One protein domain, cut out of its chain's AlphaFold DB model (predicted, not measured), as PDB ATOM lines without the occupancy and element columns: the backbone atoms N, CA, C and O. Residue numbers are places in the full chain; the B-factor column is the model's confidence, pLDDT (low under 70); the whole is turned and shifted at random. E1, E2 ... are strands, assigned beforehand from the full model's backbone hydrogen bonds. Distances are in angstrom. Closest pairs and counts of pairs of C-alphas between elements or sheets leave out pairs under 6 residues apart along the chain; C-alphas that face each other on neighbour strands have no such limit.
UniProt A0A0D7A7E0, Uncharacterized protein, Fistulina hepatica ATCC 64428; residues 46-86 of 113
ATOM      1  N   MET A  46     181.321 145.542 155.850       93.94
ATOM      2  CA  MET A  46     181.232 145.312 154.410       93.94
ATOM      3  C   MET A  46     180.836 143.863 154.149       93.94
ATOM      4  O   MET A  46     181.352 142.960 154.808       93.94
ATOM      5  N   SER A  47     179.907 143.643 153.220       94.56
ATOM      6  CA  SER A  47     179.556 142.310 152.728       94.56
ATOM      7  C   SER A  47     179.939 142.199 151.265       94.56
ATOM      8  O   SER A  47     179.695 143.123 150.492       94.56
ATOM      9  N   ILE A  48     180.516 141.064 150.890       94.50
ATOM     10  CA  ILE A  48     180.829 140.742 149.504       94.50
ATOM     11  C   ILE A  48     180.130 139.432 149.183       94.50
ATOM     12  O   ILE A  48     180.336 138.427 149.867       94.50
ATOM     13  N   LYS A  49     179.308 139.450 148.138       94.44
ATOM     14  CA  LYS A  49     178.699 138.254 147.572       94.44
ATOM     15  C   LYS A  49     179.077 138.165 146.105       94.44
ATOM     16  O   LYS A  49     178.789 139.078 145.340       94.44
ATOM     17  N   THR A  50     179.675 137.049 145.724       93.62
ATOM     18  CA  THR A  50     180.008 136.746 144.335       93.62
ATOM     19  C   THR A  50     179.112 135.619 143.850       93.62
ATOM     20  O   THR A  50     178.909 134.638 144.567       93.62
ATOM     21  N   ASP A  51     178.558 135.783 142.656       91.75
ATOM     22  CA  ASP A  51     177.775 134.772 141.958       91.75
ATOM     23  C   ASP A  51     178.169 134.777 140.477       91.75
ATOM     24  O   ASP A  51     177.919 135.741 139.748       91.75
ATOM     25  N   GLY A  52     178.880 133.730 140.057       90.31
ATOM     26  CA  GLY A  52     179.541 133.684 138.756       90.31
ATOM     27  C   GLY A  52     180.468 134.886 138.542       90.31
ATOM     28  O   GLY A  52     181.381 135.123 139.326       90.31
ATOM     29  N   GLN A  53     180.199 135.643 137.479       90.56
ATOM     30  CA  GLN A  53     181.004 136.779 137.006       90.56
ATOM     31  C   GLN A  53     180.601 138.119 137.646       90.56
ATOM     32  O   GLN A  53     181.163 139.171 137.323       90.56
ATOM     33  N   ILE A  54     179.592 138.105 138.523       92.12
ATOM     34  CA  ILE A  54     179.051 139.297 139.174       92.12
ATOM     35  C   ILE A  54     179.417 139.258 140.654       92.12
ATOM     36  O   ILE A  54     179.182 138.278 141.358       92.12
ATOM     37  N   SER A  55     179.971 140.359 141.147       94.62
ATOM     38  CA  SER A  55     180.231 140.574 142.568       94.62
ATOM     39  C   SER A  55     179.443 141.775 143.070       94.62
ATOM     40  O   SER A  55     179.554 142.874 142.531       94.62
ATOM     41  N   LEU A  56     178.661 141.573 144.124       94.25
ATOM     42  CA  LEU A  56     177.959 142.618 144.852       94.25
ATOM     43  C   LEU A  56     178.721 142.934 146.139       94.25
ATOM     44  O   LEU A  56     178.893 142.069 146.998       94.25
ATOM     45  N   VAL A  57     179.130 144.189 146.282       95.38
ATOM     46  CA  VAL A  57     179.707 144.736 147.510       95.38
ATOM     47  C   VAL A  57     178.668 145.634 148.161       95.38
ATOM     48  O   VAL A  57     178.192 146.573 147.528       95.38
ATOM     49  N   LEU A  58     178.320 145.365 149.416       94.62
ATOM     50  CA  LEU A  58     177.437 146.198 150.227       94.62
ATOM     51  C   LEU A  58     178.243 146.825 151.363       94.62
ATOM     52  O   LEU A  58     178.912 146.108 152.110       94.62
ATOM     53  N   ASN A  59     178.171 148.146 151.502       93.31
ATOM     54  CA  ASN A  59     178.927 148.885 152.511       93.31
ATOM     55  C   ASN A  59     178.028 149.307 153.673       93.31
ATOM     56  O   ASN A  59     176.806 149.346 153.553       93.31
ATOM     57  N   ASN A  60     178.650 149.660 154.795       91.56
ATOM     58  CA  ASN A  60     177.984 150.172 155.991       91.56
ATOM     59  C   ASN A  60     176.902 149.234 156.560       91.56
ATOM     60  O   ASN A  60     175.903 149.693 157.125       91.56
ATOM     61  N   GLN A  61     177.097 147.921 156.427       91.88
ATOM     62  CA  GLN A  61     176.290 146.927 157.135       91.88
ATOM     63  C   GLN A  61     176.729 146.807 158.600       91.88
ATOM     64  O   GLN A  61     177.832 147.218 158.972       91.88
ATOM     65  N   ILE A  62     175.882 146.216 159.440       91.00
ATOM     66  CA  ILE A  62     176.231 145.892 160.827       91.00
ATOM     67  C   ILE A  62     177.501 145.029 160.842       91.00
ATOM     68  O   ILE A  62     177.596 144.016 160.147       91.00
ATOM     69  N   GLU A  63     178.494 145.457 161.620       89.56
ATOM     70  CA  GLU A  63     179.774 144.764 161.732       89.56
ATOM     71  C   GLU A  63     179.584 143.350 162.303       89.56
ATOM     72  O   GLU A  63     178.813 143.137 163.238       89.56
ATOM     73  N   GLY A  64     180.265 142.367 161.709       87.56
ATOM     74  CA  GLY A  64     180.174 140.963 162.119       87.56
ATOM     75  C   GLY A  64     178.863 140.257 161.749       87.56
ATOM     76  O   GLY A  64     178.680 139.098 162.119       87.56
ATOM     77  N   ALA A  65     177.953 140.907 161.016       88.56
ATOM     78  CA  ALA A  65     176.726 140.266 160.562       88.56
ATOM     79  C   ALA A  65     177.021 139.149 159.544       88.56
ATOM     80  O   ALA A  65     177.727 139.353 158.558       88.56
ATOM     81  N   ILE A  66     176.445 137.964 159.776       89.12
ATOM     82  CA  ILE A  66     176.565 136.805 158.871       89.12
ATOM     83  C   ILE A  66     175.766 137.044 157.580       89.12
ATOM     84  O   ILE A  66     176.175 136.639 156.496       89.12
ATOM     85  N   VAL A  67     174.622 137.719 157.704       90.50
ATOM     86  CA  VAL A  67     173.751 138.124 156.598       90.50
ATOM     87  C   VAL A  67     173.730 139.653 156.541       90.50
ATOM     88  O   VAL A  67     173.619 140.265 157.609       90.50
ATOM     89  N   PRO A  68     173.780 140.278 155.345       91.75
ATOM     90  CA  PRO A  68     173.728 141.727 155.210       91.75
ATOM     91  C   PRO A  68     172.576 142.353 155.978       91.75
ATOM     92  O   PRO A  68     171.411 142.140 155.656       91.75
ATOM     93  N   SER A  69     172.923 143.101 157.024       91.56
ATOM     94  CA  SER A  69     171.963 143.651 157.977       91.56
ATOM     95  C   SER A  69     172.174 145.150 158.122       91.56
ATOM     96  O   SER A  69     173.294 145.616 158.334       91.56
ATOM     97  N   PHE A  70     171.081 145.901 158.026       89.75
ATOM     98  CA  PHE A  70     171.072 147.359 158.040       89.75
ATOM     99  C   PHE A  70     170.077 147.869 159.081       89.75
ATOM    100  O   PHE A  70     169.040 147.252 159.327       89.75
ATOM    101  N   GLY A  71     170.403 148.998 159.708       85.44
ATOM    102  CA  GLY A  71     169.528 149.638 160.685       85.44
ATOM    103  C   GLY A  71     168.274 150.259 160.062       85.44
ATOM    104  O   GLY A  71     168.136 150.393 158.844       85.44
ATOM    105  N   ARG A  72     167.349 150.698 160.919       82.50
ATOM    106  CA  ARG A  72     166.162 151.447 160.486       82.50
ATOM    107  C   ARG A  72     166.598 152.742 159.791       82.50
ATOM    108  O   ARG A  72     167.452 153.443 160.318       82.50
ATOM    109  N   LEU A  73     165.979 153.069 158.654       80.81
ATOM    110  CA  LEU A  73     166.317 154.242 157.824       80.81
ATOM    111  C   LEU A  73     167.765 154.251 157.292       80.81
ATOM    112  O   LEU A  73     168.243 155.291 156.847       80.81
ATOM    113  N   ALA A  74     168.469 153.116 157.328       82.62
ATOM    114  CA  ALA A  74     169.813 153.037 156.779       82.62
ATOM    115  C   ALA A  74     169.787 153.167 155.251       82.62
ATOM    116  O   ALA A  74     168.948 152.578 154.568       82.62
ATOM    117  N   HIS A  75     170.748 153.916 154.717       84.62
ATOM    118  CA  HIS A  75     170.968 153.996 153.284       84.62
ATOM    119  C   HIS A  75     171.783 152.778 152.841       84.62
ATOM    120  O   HIS A  75     172.947 152.639 153.213       84.62
ATOM    121  N   ILE A  76     171.164 151.895 152.058       89.31
ATOM    122  CA  ILE A  76     171.856 150.753 151.458       89.31
ATOM    123  C   ILE A  76     172.701 151.280 150.300       89.31
ATOM    124  O   ILE A  76     172.161 151.818 149.335       89.31
ATOM    125  N   ASN A  77     174.020 151.132 150.390       89.88
ATOM    126  CA  ASN A  77     174.949 151.544 149.346       89.88
ATOM    127  C   ASN A  77     175.941 150.421 149.020       89.88
ATOM    128  O   ASN A  77     176.220 149.538 149.832       89.88
ATOM    129  N   GLY A  78     176.462 150.437 147.799       92.88
ATOM    130  CA  GLY A  78     177.252 149.321 147.317       92.88
ATOM    131  C   GLY A  78     177.805 149.512 145.919       92.88
ATOM    132  O   GLY A  78     177.672 150.569 145.304       92.88
ATOM    133  N   THR A  79     178.448 148.465 145.425       95.00
ATOM    134  CA  THR A  79     179.006 148.407 144.078       95.00
ATOM    135  C   THR A  79     178.704 147.046 143.480       95.00
ATOM    136  O   THR A  79     178.936 146.019 144.115       95.00
ATOM    137  N   VAL A  80     178.197 147.048 142.249       93.06
ATOM    138  CA  VAL A  80     178.114 145.849 141.416       93.06
ATOM    139  C   VAL A  80     179.338 145.852 140.511       93.06
ATOM    140  O   VAL A  80     179.539 146.781 139.730       93.06
ATOM    141  N   ALA A  81     180.178 144.837 140.649       93.12
ATOM    142  CA  ALA A  81     181.351 144.628 139.824       93.12
ATOM    143  C   ALA A  81     181.110 143.447 138.884       93.12
ATOM    144  O   ALA A  81     180.629 142.400 139.303       93.12
ATOM    145  N   ILE A  82     181.479 143.633 137.620       93.25
ATOM    146  CA  ILE A  82     181.479 142.587 136.598       93.25
ATOM    147  C   ILE A  82     182.933 142.284 136.257       93.25
ATOM    148  O   ILE A  82     183.738 143.223 136.096       93.25
ATOM    149  N   GLU A  83     183.264 140.997 136.181       91.06
ATOM    150  CA  GLU A  83     184.596 140.531 135.812       91.06
ATOM    151  C   GLU A  83     185.053 141.147 134.489       91.06
ATOM    152  O   GLU A  83     184.284 141.333 133.547       91.06
ATOM    153  N   ALA A  84     186.330 141.531 134.436       88.69
ATOM    154  CA  ALA A  84     186.851 142.369 133.361       88.69
ATOM    155  C   ALA A  84     186.676 141.746 131.968       88.69
ATOM    156  O   ALA A  84     186.474 142.482 131.007       88.69
ATOM    157  N   HIS A  85     186.733 140.415 131.875       89.75
ATOM    158  CA  HIS A  85     186.622 139.691 130.613       89.75
ATOM    159  C   HIS A  85     185.194 139.664 130.049       89.75
ATOM    160  O   HIS A  85     185.038 139.565 128.836       89.75
ATOM    161  N   ASP A  86     184.169 139.832 130.886       86.38
ATOM    162  CA  ASP A  86     182.768 139.755 130.454       86.38
ATOM    163  C   ASP A  86     182.121 141.118 130.244       86.38
ATOM    164  O   ASP A  86     181.025 141.196 129.687       86.38
TER     165      ASP A  86
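Overview. This is residues 46 to 86 of the 113 residues of an uncharacterized protein of Fistulina hepatica ATCC 64428 (UniProt A0A0D7A7E0). A small, single-layer sheet of three antiparallel strands, with E2 in the middle and E1 and E3 along its two sides, makes a narrow slab with no helix over either face. At one end of the slab, the long loop of residues 62 to 76 swings first toward the E1 side near Ile 66 and then across to the E3 side near Leu 73; the short tail of residues 83 to 86 lies at the other end. The printed part has 41 residues, with no named helix and three named strands in the chain order E1, E2, E3, which is also the sheet's order. The class is all strand, though under half of the residues, 20 of 41, are in named elements. The whole is loose, with a radius of gyration of the C-alphas of 11.6 A, and only just elongated, with spans of 37 by 19 by 10 A.

Arrangement. The inner strand of the sheet is E2, residues 54 to 61. Its neighbour E1, residues 46 to 51, is an edge strand and antiparallel to it, with 163 degrees between their directions. The C-alphas of Thr 50 and Ser 55 face each other at 4.2 A, and N 49 and O 56 are within hydrogen-bond range at 2.9 A, as are N 58 and O 47 at 2.8 A. The other edge strand is E3, residues 77 to 82, antiparallel to E2 at 163 degrees. The C-alphas of Leu 58 and Gly 78 face each other at 4.3 A, and N 57 and O 79 are within hydrogen-bond range at 2.8 A, as are N 59 and O 77 at 2.9 A. E1 and E2 form a hairpin, and so do E2 and E3. The three strands are a meander, each strand the antiparallel neighbour of the one before.

Along the chain. E2 is the longest strand by residues, 19.7 A from C-alpha 54 to C-alpha 61, which is at (176.290, 146.927, 157.135). E1 begins with C-alpha 46 at (181.232, 145.312, 154.410) and is 16.7 A long. E3 is 16.9 A long and ends with C-alpha 82 at (181.479, 142.587, 136.598).

Size, cuts and confidence. The two C-alphas farthest apart are those of Arg 72 and His 85, at 38.1 A. The link from E1 to E2 is tight, with 2 residues, and the link from E2 to E3 is long, with 15. The printed part has no cut. The mean pLDDT of the printed part is 90.7, and no printed residue is under 70.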